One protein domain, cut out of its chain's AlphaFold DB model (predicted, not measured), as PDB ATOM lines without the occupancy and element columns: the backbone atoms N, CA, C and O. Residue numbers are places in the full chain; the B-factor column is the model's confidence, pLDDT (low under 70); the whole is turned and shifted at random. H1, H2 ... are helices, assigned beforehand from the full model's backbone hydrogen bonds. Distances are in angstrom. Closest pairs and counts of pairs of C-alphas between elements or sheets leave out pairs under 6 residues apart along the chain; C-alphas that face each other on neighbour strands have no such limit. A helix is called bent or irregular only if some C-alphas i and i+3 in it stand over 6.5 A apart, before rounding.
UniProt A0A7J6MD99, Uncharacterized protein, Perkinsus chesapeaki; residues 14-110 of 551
ATOM      1  N   GLU A  14     278.253 174.897 251.911       86.62
ATOM      2  CA  GLU A  14     277.183 175.890 252.045       86.62
ATOM      3  C   GLU A  14     276.682 176.366 250.671       86.62
ATOM      4  O   GLU A  14     275.493 176.651 250.497       86.62
ATOM      5  N   GLN A  15     277.566 176.427 249.668       88.38
ATOM      6  CA  GLN A  15     277.172 176.732 248.291       88.38
ATOM      7  C   GLN A  15     276.304 175.618 247.695       88.38
ATOM      8  O   GLN A  15     275.259 175.922 247.117       88.38
ATOM      9  N   GLN A  16     276.681 174.347 247.887       90.75
ATOM     10  CA  GLN A  16     275.877 173.203 247.445       90.75
ATOM     11  C   GLN A  16     274.497 173.192 248.112       90.75
ATOM     12  O   GLN A  16     273.488 173.167 247.406       90.75
ATOM     13  N   ARG A  17     274.428 173.371 249.440       90.12
ATOM     14  CA  ARG A  17     273.151 173.468 250.172       90.12
ATOM     15  C   ARG A  17     272.262 174.598 249.644       90.12
ATOM     16  O   ARG A  17     271.050 174.434 249.521       90.12
ATOM     17  N   ARG A  18     272.839 175.755 249.290       89.25
ATOM     18  CA  ARG A  18     272.084 176.866 248.680       89.25
ATOM     19  C   ARG A  18     271.588 176.540 247.274       89.25
ATOM     20  O   ARG A  18     270.467 176.921 246.937       89.25
ATOM     21  N   LEU A  19     272.390 175.860 246.456       92.12
ATOM     22  CA  LEU A  19     271.978 175.426 245.118       92.12
ATOM     23  C   LEU A  19     270.854 174.390 245.191       92.12
ATOM     24  O   LEU A  19     269.897 174.495 244.428       92.12
ATOM     25  N   GLU A  20     270.918 173.451 246.131       93.75
ATOM     26  CA  GLU A  20     269.846 172.487 246.395       93.75
ATOM     27  C   GLU A  20     268.580 173.174 246.910       93.75
ATOM     28  O   GLU A  20     267.524 172.986 246.306       93.75
ATOM     29  N   LYS A  21     268.676 174.074 247.908       93.81
ATOM     30  CA  LYS A  21     267.538 174.900 248.374       93.81
ATOM     31  C   LYS A  21     266.923 175.677 247.203       93.81
ATOM     32  O   LYS A  21     265.705 175.714 247.061       93.81
ATOM     33  N   LYS A  22     267.738 176.252 246.305       95.12
ATOM     34  CA  LYS A  22     267.261 176.968 245.105       95.12
ATOM     35  C   LYS A  22     266.576 176.033 244.102       95.12
ATOM     36  O   LYS A  22     265.538 176.399 243.551       95.12
ATOM     37  N   ARG A  23     267.129 174.841 243.855       95.12
ATOM     38  CA  ARG A  23     266.512 173.824 242.986       95.12
ATOM     39  C   ARG A  23     265.168 173.377 243.547       95.12
ATOM     40  O   ARG A  23     264.206 173.331 242.790       95.12
ATOM     41  N   GLU A  24     265.090 173.130 244.848       93.88
ATOM     42  CA  GLU A  24     263.860 172.705 245.512       93.88
ATOM     43  C   GLU A  24     262.794 173.805 245.486       93.88
ATOM     44  O   GLU A  24     261.680 173.568 245.022       93.88
ATOM     45  N   LYS A  25     263.158 175.056 245.810       90.44
ATOM     46  CA  LYS A  25     262.258 176.212 245.647       90.44
ATOM     47  C   LYS A  25     261.752 176.348 244.205       90.44
ATOM     48  O   LYS A  25     260.578 176.631 243.987       90.44
ATOM     49  N   ASN A  26     262.608 176.118 243.207       93.62
ATOM     50  CA  ASN A  26     262.197 176.147 241.802       93.62
ATOM     51  C   ASN A  26     261.239 175.001 241.441       93.62
ATOM     52  O   ASN A  26     260.318 175.224 240.658       93.62
ATOM     53  N   LYS A  27     261.423 173.795 241.996       95.94
ATOM     54  CA  LYS A  27     260.474 172.686 241.812       95.94
ATOM     55  C   LYS A  27     259.117 173.017 242.421       95.94
ATOM     56  O   LYS A  27     258.114 172.865 241.733       95.94
ATOM     57  N   ILE A  28     259.092 173.538 243.650       91.44
ATOM     58  CA  ILE A  28     257.852 173.952 244.322       91.44
ATOM     59  C   ILE A  28     257.143 175.017 243.482       91.44
ATOM     60  O   ILE A  28     255.980 174.840 243.144       91.44
ATOM     61  N   LYS A  29     257.844 176.069 243.038       91.06
ATOM     62  CA  LYS A  29     257.264 177.105 242.160       91.06
ATOM     63  C   LYS A  29     256.663 176.527 240.876       91.06
ATOM     64  O   LYS A  29     255.548 176.892 240.514       91.06
ATOM     65  N   LYS A  30     257.367 175.606 240.206       94.06
ATOM     66  CA  LYS A  30     256.847 174.909 239.017       94.06
ATOM     67  C   LYS A  30     255.600 174.088 239.340       94.06
ATOM     68  O   LYS A  30     254.645 174.128 238.576       94.06
ATOM     69  N   HIS A  31     255.599 173.385 240.471       93.81
ATOM     70  CA  HIS A  31     254.448 172.612 240.924       93.81
ATOM     71  C   HIS A  31     253.239 173.515 241.202       93.81
ATOM     72  O   HIS A  31     252.148 173.221 240.727       93.81
ATOM     73  N   ARG A  32     253.437 174.657 241.878       91.31
ATOM     74  CA  ARG A  32     252.375 175.648 242.125       91.31
ATOM     75  C   ARG A  32     251.776 176.186 240.824       91.31
ATOM     76  O   ARG A  32     250.559 176.191 240.675       91.31
ATOM     77  N   LEU A  33     252.622 176.573 239.866       91.44
ATOM     78  CA  LEU A  33     252.166 177.039 238.551       91.44
ATOM     79  C   LEU A  33     251.419 175.943 237.786       91.44
ATOM     80  O   LEU A  33     250.342 176.196 237.263       91.44
ATOM     81  N   SER A  34     251.941 174.715 237.775       94.94
ATOM     82  CA  SER A  34     251.276 173.582 237.126       94.94
ATOM     83  C   SER A  34     249.928 173.255 237.768       94.94
ATOM     84  O   SER A  34     248.994 172.879 237.062       94.94
ATOM     85  N   ALA A  35     249.812 173.380 239.091       95.38
ATOM     86  CA  ALA A  35     248.559 173.173 239.797       95.38
ATOM     87  C   ALA A  35     247.541 174.263 239.424       95.38
ATOM     88  O   ALA A  35     246.392 173.934 239.134       95.38
ATOM     89  N   LEU A  36     247.965 175.534 239.379       95.19
ATOM     90  CA  LEU A  36     247.121 176.660 238.963       95.19
ATOM     91  C   LEU A  36     246.645 176.491 237.515       95.19
ATOM     92  O   LEU A  36     245.456 176.613 237.240       95.19
ATOM     93  N   GLU A  37     247.548 176.133 236.599       95.31
ATOM     94  CA  GLU A  37     247.203 175.807 235.210       95.31
ATOM     95  C   GLU A  37     246.183 174.665 235.134       95.31
ATOM     96  O   GLU A  37     245.206 174.740 234.389       95.31
ATOM     97  N   GLY A  38     246.381 173.617 235.938       95.94
ATOM     98  CA  GLY A  38     245.454 172.499 236.038       95.94
ATOM     99  C   GLY A  38     244.082 172.908 236.577       95.94
ATOM    100  O   GLY A  38     243.078 172.379 236.110       95.94
ATOM    101  N   TRP A  39     244.018 173.841 237.529       95.75
ATOM    102  CA  TRP A  39     242.760 174.390 238.038       95.75
ATOM    103  C   TRP A  39     242.045 175.228 236.969       95.75
ATOM    104  O   TRP A  39     240.866 174.996 236.711       95.75
ATOM    105  N   VAL A  40     242.761 176.118 236.273       95.81
ATOM    106  CA  VAL A  40     242.208 176.944 235.182       95.81
ATOM    107  C   VAL A  40     241.628 176.069 234.068       95.81
ATOM    108  O   VAL A  40     240.498 176.281 233.651       95.81
ATOM    109  N   MET A  41     242.344 175.022 233.646       94.31
ATOM    110  CA  MET A  41     241.887 174.115 232.581       94.31
ATOM    111  C   MET A  41     240.713 173.203 232.974       94.31
ATOM    112  O   MET A  41     240.078 172.626 232.092       94.31
ATOM    113  N   LYS A  42     240.455 173.001 234.271       93.62
ATOM    114  CA  LYS A  42     239.336 172.172 234.757       93.62
ATOM    115  C   LYS A  42     238.014 172.934 234.794       93.62
ATOM    116  O   LYS A  42     236.962 172.305 234.690       93.62
ATOM    117  N   ASN A  43     238.076 174.249 234.969       93.31
ATOM    118  CA  ASN A  43     236.910 175.120 235.055       93.31
ATOM    119  C   ASN A  43     236.549 175.680 233.673       93.31
ATOM    120  O   ASN A  43     237.368 175.653 232.756       93.31
ATOM    121  N   SER A  44     235.315 176.158 233.499       90.81
ATOM    122  CA  SER A  44     234.936 176.841 232.253       90.81
ATOM    123  C   SER A  44     235.585 178.235 232.182       90.81
ATOM    124  O   SER A  44     235.850 178.836 233.227       90.81
ATOM    125  N   PRO A  45     235.839 178.794 230.983       92.31
ATOM    126  CA  PRO A  45     236.412 180.135 230.844       92.31
ATOM    127  C   PRO A  45     235.526 181.188 231.519       92.31
ATOM    128  O   PRO A  45     236.037 182.065 232.204       92.31
ATOM    129  N   GLU A  46     234.202 181.027 231.442       93.50
ATOM    130  CA  GLU A  46     233.230 181.881 232.136       93.50
ATOM    131  C   GLU A  46     233.379 181.824 233.668       93.50
ATOM    132  O   GLU A  46     233.295 182.852 234.338       93.50
ATOM    133  N   GLN A  47     233.644 180.640 234.238       94.06
ATOM    134  CA  GLN A  47     233.887 180.486 235.679       94.06
ATOM    135  C   GLN A  47     235.201 181.145 236.107       94.06
ATOM    136  O   GLN A  47     235.248 181.800 237.149       94.06
ATOM    137  N   VAL A  48     236.260 181.003 235.307       95.12
ATOM    138  CA  VAL A  48     237.555 181.639 235.590       95.12
ATOM    139  C   VAL A  48     237.426 183.164 235.524       95.12
ATOM    140  O   VAL A  48     237.884 183.850 236.435       95.12
ATOM    141  N   GLU A  49     236.728 183.703 234.521       95.62
ATOM    142  CA  GLU A  49     236.438 185.140 234.417       95.62
ATOM    143  C   GLU A  49     235.588 185.660 235.586       95.62
ATOM    144  O   GLU A  49     235.824 186.763 236.081       95.62
ATOM    145  N   ALA A  50     234.617 184.875 236.061       96.44
ATOM    146  CA  ALA A  50     233.833 185.223 237.243       96.44
ATOM    147  C   ALA A  50     234.704 185.291 238.510       96.44
ATOM    148  O   ALA A  50     234.551 186.223 239.301       96.44
ATOM    149  N   SER A  51     235.654 184.364 238.672       95.75
ATOM    150  CA  SER A  51     236.604 184.371 239.793       95.75
ATOM    151  C   SER A  51     237.553 185.577 239.745       95.75
ATOM    152  O   SER A  51     237.752 186.242 240.763       95.75
ATOM    153  N   ILE A  52     238.066 185.931 238.558       96.88
ATOM    154  CA  ILE A  52     238.869 187.151 238.345       96.88
ATOM    155  C   ILE A  52     238.068 188.387 238.779       96.88
ATOM    156  O   ILE A  52     238.516 189.148 239.636       96.88
ATOM    157  N   LYS A  53     236.828 188.536 238.288       97.56
ATOM    158  CA  LYS A  53     235.934 189.643 238.674       97.56
ATOM    159  C   LYS A  53     235.638 189.665 240.178       97.56
ATOM    160  O   LYS A  53     235.558 190.741 240.773       97.56
ATOM    161  N   SER A  54     235.476 188.500 240.811       96.75
ATOM    162  CA  SER A  54     235.264 188.400 242.261       96.75
ATOM    163  C   SER A  54     236.469 188.933 243.044       96.75
ATOM    164  O   SER A  54     236.312 189.793 243.920       96.75
ATOM    165  N   MET A  55     237.686 188.521 242.669       95.25
ATOM    166  CA  MET A  55     238.927 189.011 243.277       95.25
ATOM    167  C   MET A  55     239.167 190.501 243.020       95.25
ATOM    168  O   MET A  55     239.546 191.216 243.947       95.25
ATOM    169  N   GLU A  56     238.883 191.011 241.820       96.19
ATOM    170  CA  GLU A  56     238.928 192.452 241.540       96.19
ATOM    171  C   GLU A  56     237.983 193.239 242.455       96.19
ATOM    172  O   GLU A  56     238.344 194.290 242.988       96.19
ATOM    173  N   ASN A  57     236.762 192.742 242.657       96.88
ATOM    174  CA  ASN A  57     235.779 193.376 243.531       96.88
ATOM    175  C   ASN A  57     236.199 193.310 245.004       96.88
ATOM    176  O   ASN A  57     235.952 194.253 245.758       96.88
ATOM    177  N   MET A  58     236.842 192.222 245.428       94.19
ATOM    178  CA  MET A  58     237.443 192.111 246.757       94.19
ATOM    179  C   MET A  58     238.580 193.125 246.927       94.19
ATOM    180  O   MET A  58     238.563 193.901 247.877       94.19
ATOM    181  N   LEU A  59     239.484 193.222 245.950       95.38
ATOM    182  CA  LEU A  59     240.579 194.190 245.950       95.38
ATOM    183  C   LEU A  59     240.066 195.638 245.969       95.38
ATOM    184  O   LEU A  59     240.597 196.474 246.697       95.38
ATOM    185  N   LYS A  60     238.998 195.945 245.220       95.62
ATOM    186  CA  LYS A  60     238.326 197.256 245.247       95.62
ATOM    187  C   LYS A  60     237.738 197.569 246.626       95.62
ATOM    188  O   LYS A  60     237.846 198.710 247.065       95.62
ATOM    189  N   ARG A  61     237.129 196.593 247.309       94.69
ATOM    190  CA  ARG A  61     236.605 196.765 248.679       94.69
ATOM    191  C   ARG A  61     237.728 197.028 249.679       94.69
ATOM    192  O   ARG A  61     237.690 198.038 250.368       94.69
ATOM    193  N   VAL A  62     238.775 196.209 249.659       93.62
ATOM    194  CA  VAL A  62     239.910 196.337 250.585       93.62
ATOM    195  C   VAL A  62     240.679 197.653 250.365       93.62
ATOM    196  O   VAL A  62     241.042 198.332 251.325       93.62
ATOM    197  N   ARG A  63     240.811 198.110 249.109       93.88
ATOM    198  CA  ARG A  63     241.344 199.451 248.796       93.88
ATOM    199  C   ARG A  63     240.464 200.583 249.333       93.88
ATOM    200  O   ARG A  63     241.008 201.569 249.821       93.88
ATOM    201  N   LYS A  64     239.131 200.459 249.266       95.56
ATOM    202  CA  LYS A  64     238.201 201.439 249.866       95.56
ATOM    203  C   LYS A  64     238.324 201.491 251.390       95.56
ATOM    204  O   LYS A  64     238.163 202.557 251.968       95.56
ATOM    205  N   GLU A  65     238.657 200.370 252.021       93.69
ATOM    206  CA  GLU A  65     238.947 200.273 253.459       93.69
ATOM    207  C   GLU A  65     240.349 200.799 253.831       93.69
ATOM    208  O   GLU A  65     240.735 200.773 255.000       93.69
ATOM    209  N   GLY A  66     241.129 201.285 252.856       90.25
ATOM    210  CA  GLY A  66     242.447 201.882 253.072       90.25
ATOM    211  C   GLY A  66     243.567 200.872 253.332       90.25
ATOM    212  O   GLY A  66     244.669 201.272 253.706       90.25
ATOM    213  N   ARG A  67     243.321 199.571 253.135       86.06
ATOM    214  CA  ARG A  67     244.340 198.529 253.305       86.06
ATOM    215  C   ARG A  67     244.824 198.044 251.934       86.06
ATOM    216  O   ARG A  67     244.015 197.605 251.122       86.06
ATOM    217  N   PRO A  68     246.130 198.103 251.630       81.31
ATOM    218  CA  PRO A  68     246.668 197.429 250.458       81.31
ATOM    219  C   PRO A  68     246.792 195.928 250.749       81.31
ATOM    220  O   PRO A  68     247.664 195.509 251.508       81.31
ATOM    221  N   ASP A  69     245.928 195.111 250.147       89.19
ATOM    222  CA  ASP A  69     246.065 193.652 250.205       89.19
ATOM    223  C   ASP A  69     246.897 193.147 249.022       89.19
ATOM    224  O   ASP A  69     246.407 192.918 247.907       89.19
ATOM    225  N   PHE A  70     248.201 193.021 249.272       93.06
ATOM    226  CA  PHE A  70     249.165 192.512 248.300       93.06
ATOM    227  C   PHE A  70     248.900 191.054 247.924       93.06
ATOM    228  O   PHE A  70     249.235 190.655 246.809       93.06
ATOM    229  N   GLU A  71     248.286 190.266 248.808       91.56
ATOM    230  CA  GLU A  71     248.050 188.847 248.563       91.56
ATOM    231  C   GLU A  71     246.912 188.658 247.559       91.56
ATOM    232  O   GLU A  71     247.076 187.939 246.573       91.56
ATOM    233  N   ILE A  72     245.799 189.383 247.724       92.94
ATOM    234  CA  ILE A  72     244.706 189.382 246.735       92.94
ATOM    235  C   ILE A  72     245.215 189.890 245.383       92.94
ATOM    236  O   ILE A  72     244.965 189.262 244.356       92.94
ATOM    237  N   SER A  73     245.975 190.991 245.373       95.38
ATOM    238  CA  SER A  73     246.537 191.541 244.134       95.38
ATOM    239  C   SER A  73     247.471 190.550 243.432       95.38
ATOM    240  O   SER A  73     247.464 190.452 242.204       95.38
ATOM    241  N   ARG A  74     248.277 189.803 244.195       93.44
ATOM    242  CA  ARG A  74     249.188 188.786 243.666       93.44
ATOM    243  C   ARG A  74     248.429 187.587 243.100       93.44
ATOM    244  O   ARG A  74     248.787 187.117 242.021       93.44
ATOM    245  N   LYS A  75     247.398 187.101 243.799       93.31
ATOM    246  CA  LYS A  75     246.540 185.995 243.338       93.31
ATOM    247  C   LYS A  75     245.775 186.366 242.072       93.31
ATOM    248  O   LYS A  75     245.761 185.575 241.132       93.31
ATOM    249  N   LEU A  76     245.227 187.580 242.024       95.69
ATOM    250  CA  LEU A  76     244.559 188.129 240.847       95.69
ATOM    251  C   LEU A  76     245.502 188.134 239.637       95.69
ATOM    252  O   LEU A  76     245.198 187.513 238.624       95.69
ATOM    253  N   SER A  77     246.695 188.715 239.789       96.50
ATOM    254  CA  SER A  77     247.695 188.772 238.716       96.50
ATOM    255  C   SER A  77     248.139 187.379 238.236       96.50
ATOM    256  O   SER A  77     248.293 187.147 237.035       96.50
ATOM    257  N   GLN A  78     248.309 186.417 239.153       94.56
ATOM    258  CA  GLN A  78     248.629 185.031 238.790       94.56
ATOM    259  C   GLN A  78     247.501 184.369 237.995       94.56
ATOM    260  O   GLN A  78     247.781 183.678 237.011       94.56
ATOM    261  N   LEU A  79     246.246 184.571 238.407       95.38
ATOM    262  CA  LEU A  79     245.093 183.981 237.738       95.38
ATOM    263  C   LEU A  79     244.867 184.601 236.353       95.38
ATOM    264  O   LEU A  79     244.675 183.858 235.394       95.38
ATOM    265  N   GLU A  80     244.971 185.924 236.226       96.56
ATOM    266  CA  GLU A  80     244.876 186.646 234.949       96.56
ATOM    267  C   GLU A  80     245.955 186.186 233.964       96.56
ATOM    268  O   GLU A  80     245.652 185.810 232.830       96.56
ATOM    269  N   SER A  81     247.217 186.136 234.401       97.06
ATOM    270  CA  SER A  81     248.330 185.683 233.562       97.06
ATOM    271  C   SER A  81     248.150 184.228 233.106       97.06
ATOM    272  O   SER A  81     248.350 183.899 231.929       97.06
ATOM    273  N   ALA A  82     247.724 183.343 234.014       96.00
ATOM    274  CA  ALA A  82     247.434 181.953 233.680       96.00
ATOM    275  C   ALA A  82     246.258 181.838 232.697       96.00
ATOM    276  O   ALA A  82     246.358 181.074 231.733       96.00
ATOM    277  N   TYR A  83     245.190 182.613 232.905       96.38
ATOM    278  CA  TYR A  83     244.018 182.646 232.038       96.38
ATOM    279  C   TYR A  83     244.376 183.118 230.630       96.38
ATOM    280  O   TYR A  83     244.119 182.390 229.679       96.38
ATOM    281  N   HIS A  84     245.062 184.254 230.474       96.56
ATOM    282  CA  HIS A  84     245.453 184.764 229.155       96.56
ATOM    283  C   HIS A  84     246.295 183.764 228.354       96.56
ATOM    284  O   HIS A  84     246.071 183.581 227.157       96.56
ATOM    285  N   ARG A  85     247.216 183.050 229.013       95.19
ATOM    286  CA  ARG A  85     248.042 182.024 228.360       95.19
ATOM    287  C   ARG A  85     247.253 180.764 227.978       95.19
ATOM    288  O   ARG A  85     247.586 180.115 226.985       95.19
ATOM    289  N   LEU A  86     246.256 180.372 228.773       94.88
ATOM    290  CA  LEU A  86     245.510 179.117 228.595       94.88
ATOM    291  C   LEU A  86     244.182 179.275 227.852       94.88
ATOM    292  O   LEU A  86     243.688 178.286 227.311       94.88
ATOM    293  N   LYS A  87     243.647 180.493 227.748       94.62
ATOM    294  CA  LYS A  87     242.409 180.832 227.038       94.62
ATOM    295  C   LYS A  87     242.280 180.166 225.661       94.62
ATOM    296  O   LYS A  87     241.289 179.462 225.464       94.62
ATOM    297  N   PRO A  88     243.272 180.234 224.745       94.12
ATOM    298  CA  PRO A  88     243.147 179.569 223.446       94.12
ATOM    299  C   PRO A  88     243.004 178.042 223.565       94.12
ATOM    300  O   PRO A  88     242.295 177.418 222.777       94.12
ATOM    301  N   LYS A  89     243.636 177.415 224.566       93.81
ATOM    302  CA  LYS A  89     243.500 175.968 224.812       93.81
ATOM    303  C   LYS A  89     242.138 175.623 225.414       93.81
ATOM    304  O   LYS A  89     241.558 174.605 225.034       93.81
ATOM    305  N   MET A  90     241.632 176.451 226.327       92.25
ATOM    306  CA  MET A  90     240.308 176.276 226.930       92.25
ATOM    307  C   MET A  90     239.200 176.388 225.885       92.25
ATOM    308  O   MET A  90     238.347 175.511 225.823       92.25
ATOM    309  N   GLU A  91     239.256 177.382 224.998       91.56
ATOM    310  CA  GLU A  91     238.263 177.549 223.931       91.56
ATOM    311  C   GLU A  91     238.204 176.339 222.989       91.56
ATOM    312  O   GLU A  91     237.123 175.914 222.582       91.56
ATOM    313  N   VAL A  92     239.352 175.736 222.661       92.75
ATOM    314  CA  VAL A  92     239.399 174.504 221.854       92.75
ATOM    315  C   VAL A  92     238.779 173.322 222.606       92.75
ATOM    316  O   VAL A  92     238.035 172.538 222.015       92.75
ATOM    317  N   MET A  93     239.069 173.181 223.901       87.50
ATOM    318  CA  MET A  93     238.495 172.126 224.743       87.50
ATOM    319  C   MET A  93     236.984 172.285 224.909       87.50
ATOM    320  O   MET A  93     236.256 171.299 224.806       87.50
ATOM    321  N   ASP A  94     236.506 173.510 225.091       87.56
ATOM    322  CA  ASP A  94     235.084 173.815 225.199       87.56
ATOM    323  C   ASP A  94     234.349 173.598 223.884       87.56
ATOM    324  O   ASP A  94     233.265 173.019 223.889       87.56
ATOM    325  N   LYS A  95     234.942 173.974 222.744       90.38
ATOM    326  CA  LYS A  95     234.394 173.639 221.421       90.38
ATOM    327  C   LYS A  95     234.254 172.128 221.258       90.38
ATOM    328  O   LYS A  95     233.178 171.665 220.904       90.38
ATOM    329  N   LYS A  96     235.286 171.353 221.612       89.38
ATOM    330  CA  LYS A  96     235.223 169.881 221.589       89.38
ATOM    331  C   LYS A  96     234.180 169.326 222.552       89.38
ATOM    332  O   LYS A  96     233.505 168.355 222.232       89.38
ATOM    333  N   ARG A  97     234.036 169.918 223.738       86.44
ATOM    334  CA  ARG A  97     233.024 169.510 224.715       86.44
ATOM    335  C   ARG A  97     231.616 169.763 224.182       86.44
ATOM    336  O   ARG A  97     230.795 168.854 224.253       86.44
ATOM    337  N   LYS A  98     231.370 170.944 223.608       88.69
ATOM    338  CA  LYS A  98     230.102 171.310 222.962       88.69
ATOM    339  C   LYS A  98     229.819 170.440 221.742       88.69
ATOM    340  O   LYS A  98     228.695 169.999 221.577       88.69
ATOM    341  N   GLU A  99     230.823 170.126 220.930       89.25
ATOM    342  CA  GLU A  99     230.686 169.210 219.793       89.25
ATOM    343  C   GLU A  99     230.341 167.790 220.257       89.25
ATOM    344  O   GLU A  99     229.407 167.185 219.745       89.25
ATOM    345  N   LEU A 100     231.022 167.267 221.281       84.56
ATOM    346  CA  LEU A 100     230.688 165.968 221.874       84.56
ATOM    347  C   LEU A 100     229.291 165.956 222.499       84.56
ATOM    348  O   LEU A 100     228.618 164.927 222.475       84.56
ATOM    349  N   GLU A 101     228.858 167.071 223.081       83.38
ATOM    350  CA  GLU A 101     227.514 167.227 223.628       83.38
ATOM    351  C   GLU A 101     226.465 167.298 222.519       83.38
ATOM    352  O   GLU A 101     225.512 166.530 222.567       83.38
ATOM    353  N   ALA A 102     226.700 168.068 221.458       84.94
ATOM    354  CA  ALA A 102     225.859 168.093 220.267       84.94
ATOM    355  C   ALA A 102     225.792 166.715 219.591       84.94
ATOM    356  O   ALA A 102     224.720 166.257 219.214       84.94
ATOM    357  N   VAL A 103     226.907 165.980 219.511       82.31
ATOM    358  CA  VAL A 103     226.924 164.589 219.030       82.31
ATOM    359  C   VAL A 103     226.121 163.685 219.958       82.31
ATOM    360  O   VAL A 103     225.409 162.808 219.475       82.31
ATOM    361  N   ARG A 104     226.199 163.867 221.282       77.19
ATOM    362  CA  ARG A 104     225.345 163.124 222.219       77.19
ATOM    363  C   ARG A 104     223.879 163.467 222.030       77.19
ATOM    364  O   ARG A 104     223.077 162.552 222.098       77.19
ATOM    365  N   GLU A 105     223.534 164.727 221.811       73.69
ATOM    366  CA  GLU A 105     222.157 165.175 221.596       73.69
ATOM    367  C   GLU A 105     221.595 164.682 220.270       73.69
ATOM    368  O   GLU A 105     220.517 164.101 220.255       73.69
ATOM    369  N   ASN A 106     222.378 164.742 219.198       69.00
ATOM    370  CA  ASN A 106     222.029 164.118 217.925       69.00
ATOM    371  C   ASN A 106     221.908 162.592 218.069       69.00
ATOM    372  O   ASN A 106     221.040 161.970 217.467       69.00
ATOM    373  N   ARG A 107     222.717 161.969 218.940       62.41
ATOM    374  CA  ARG A 107     222.572 160.553 219.319       62.41
ATOM    375  C   ARG A 107     221.464 160.288 220.339       62.41
ATOM    376  O   ARG A 107     221.169 159.116 220.553       62.41
ATOM    377  N   LYS A 108     220.823 161.293 220.954       55.38
ATOM    378  CA  LYS A 108     219.662 161.068 221.838       55.38
ATOM    379  C   LYS A 108     218.447 160.577 221.053       55.38
ATOM    380  O   LYS A 108     217.623 159.896 221.643       55.38
ATOM    381  N   ILE A 109     218.414 160.771 219.733       54.97
ATOM    382  CA  ILE A 109     217.468 160.085 218.838       54.97
ATOM    383  C   ILE A 109     217.662 158.548 218.896       54.97
ATOM    384  O   ILE A 109     216.718 157.796 218.709       54.97
ATOM    385  N   ASN A 110     218.850 158.067 219.290       51.19
ATOM    386  CA  ASN A 110     219.148 156.655 219.562       51.19
ATOM    387  C   ASN A 110     219.282 156.328 221.069       51.19
ATOM    388  O   ASN A 110     219.700 155.221 221.419       51.19
TER     389      ASN A 110
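AT A GLANCE: This is residues 14 to 110 of the 551 residues of an uncharacterized protein of Perkinsus chesapeaki (UniProt A0A7J6MD99). Look for a flat, three-armed shape: a helical hairpin of H2 and H3a, with two helical arms sticking out on different sides from near its open end. Residues 14 to 32 of H1 make one free arm and residues 95 to 110 of H3b the other; the far end of H1 meets H3a, and H3b is the second arm of the bent helix H3. The printed part has 97 residues with three named helices, H1, H2 and H3 along the chain, and no named strand; its class is all helix. It is extended, with a radius of gyration of the C-alphas of 19.5 A, and the C-alphas span 69 by 44 by 18 A.

HOW THE PARTS SIT: Begin with the longest helix, H3, residues 70 to 110, assigned as one helix by its hydrogen bonds but bent: C-alphas 85 and 88 are 7.4 A apart. Its arms, H3a of residues 70 to 85 and H3b of residues 88 to 110, stand at a steep tilt of 64 degrees. Look next at H2, residues 45 to 64, which touches H3a at a shallow tilt of 25 degrees, opposite ways; the two form a helical hairpin, and their closest C-alphas, of Met 55 and Leu 76, are 6.2 A apart. H1, residues 14 to 42, touches H3a with residues 36 to 40 alone, at a steep tilt of 65 degrees, the same way; the closest C-alphas, of Glu 37 and Ala 82, are 6.3 A apart. H1 and H3b are close but not clearly touching, the same way at a tilt of 37 degrees, only just steep; their closest C-alphas are those of Met 41 and Met 90, 6.3 A apart. H1 and H2 are close but not clearly touching as well, with the closest C-alphas, of Val 40 and Val 48, 6.6 A apart. In H1, H2 and H3a every O i to N i+4 pair is within hydrogen-bond range; in H3b 17 of 19 are.

IN THESE COORDINATES: Find C-alpha 70 at (249.165, 192.512, 248.300); from there H3a runs 22.6 A to C-alpha 85. H3b then runs 33.4 A from C-alpha 88 to C-alpha 110 at (219.148, 156.655, 219.562). H2 measures 28.6 A from C-alpha 45 to C-alpha 64. Go back to C-alpha 14 at (277.183, 175.890, 252.045), where H1 begins and runs 41.8 A to C-alpha 42.

THE WHOLE: The two C-alphas farthest apart, those of Glu 14 and Ile 109, are 70.1 A apart. Without the two free stretches, the body of 62 residues spans 41 by 21 by 14 A. The printed part has no cut, and the links H1 to H2 and H2 to H3 are tight. The mean pLDDT of the printed part is 90.7, and residues 106 to 110 are under 70.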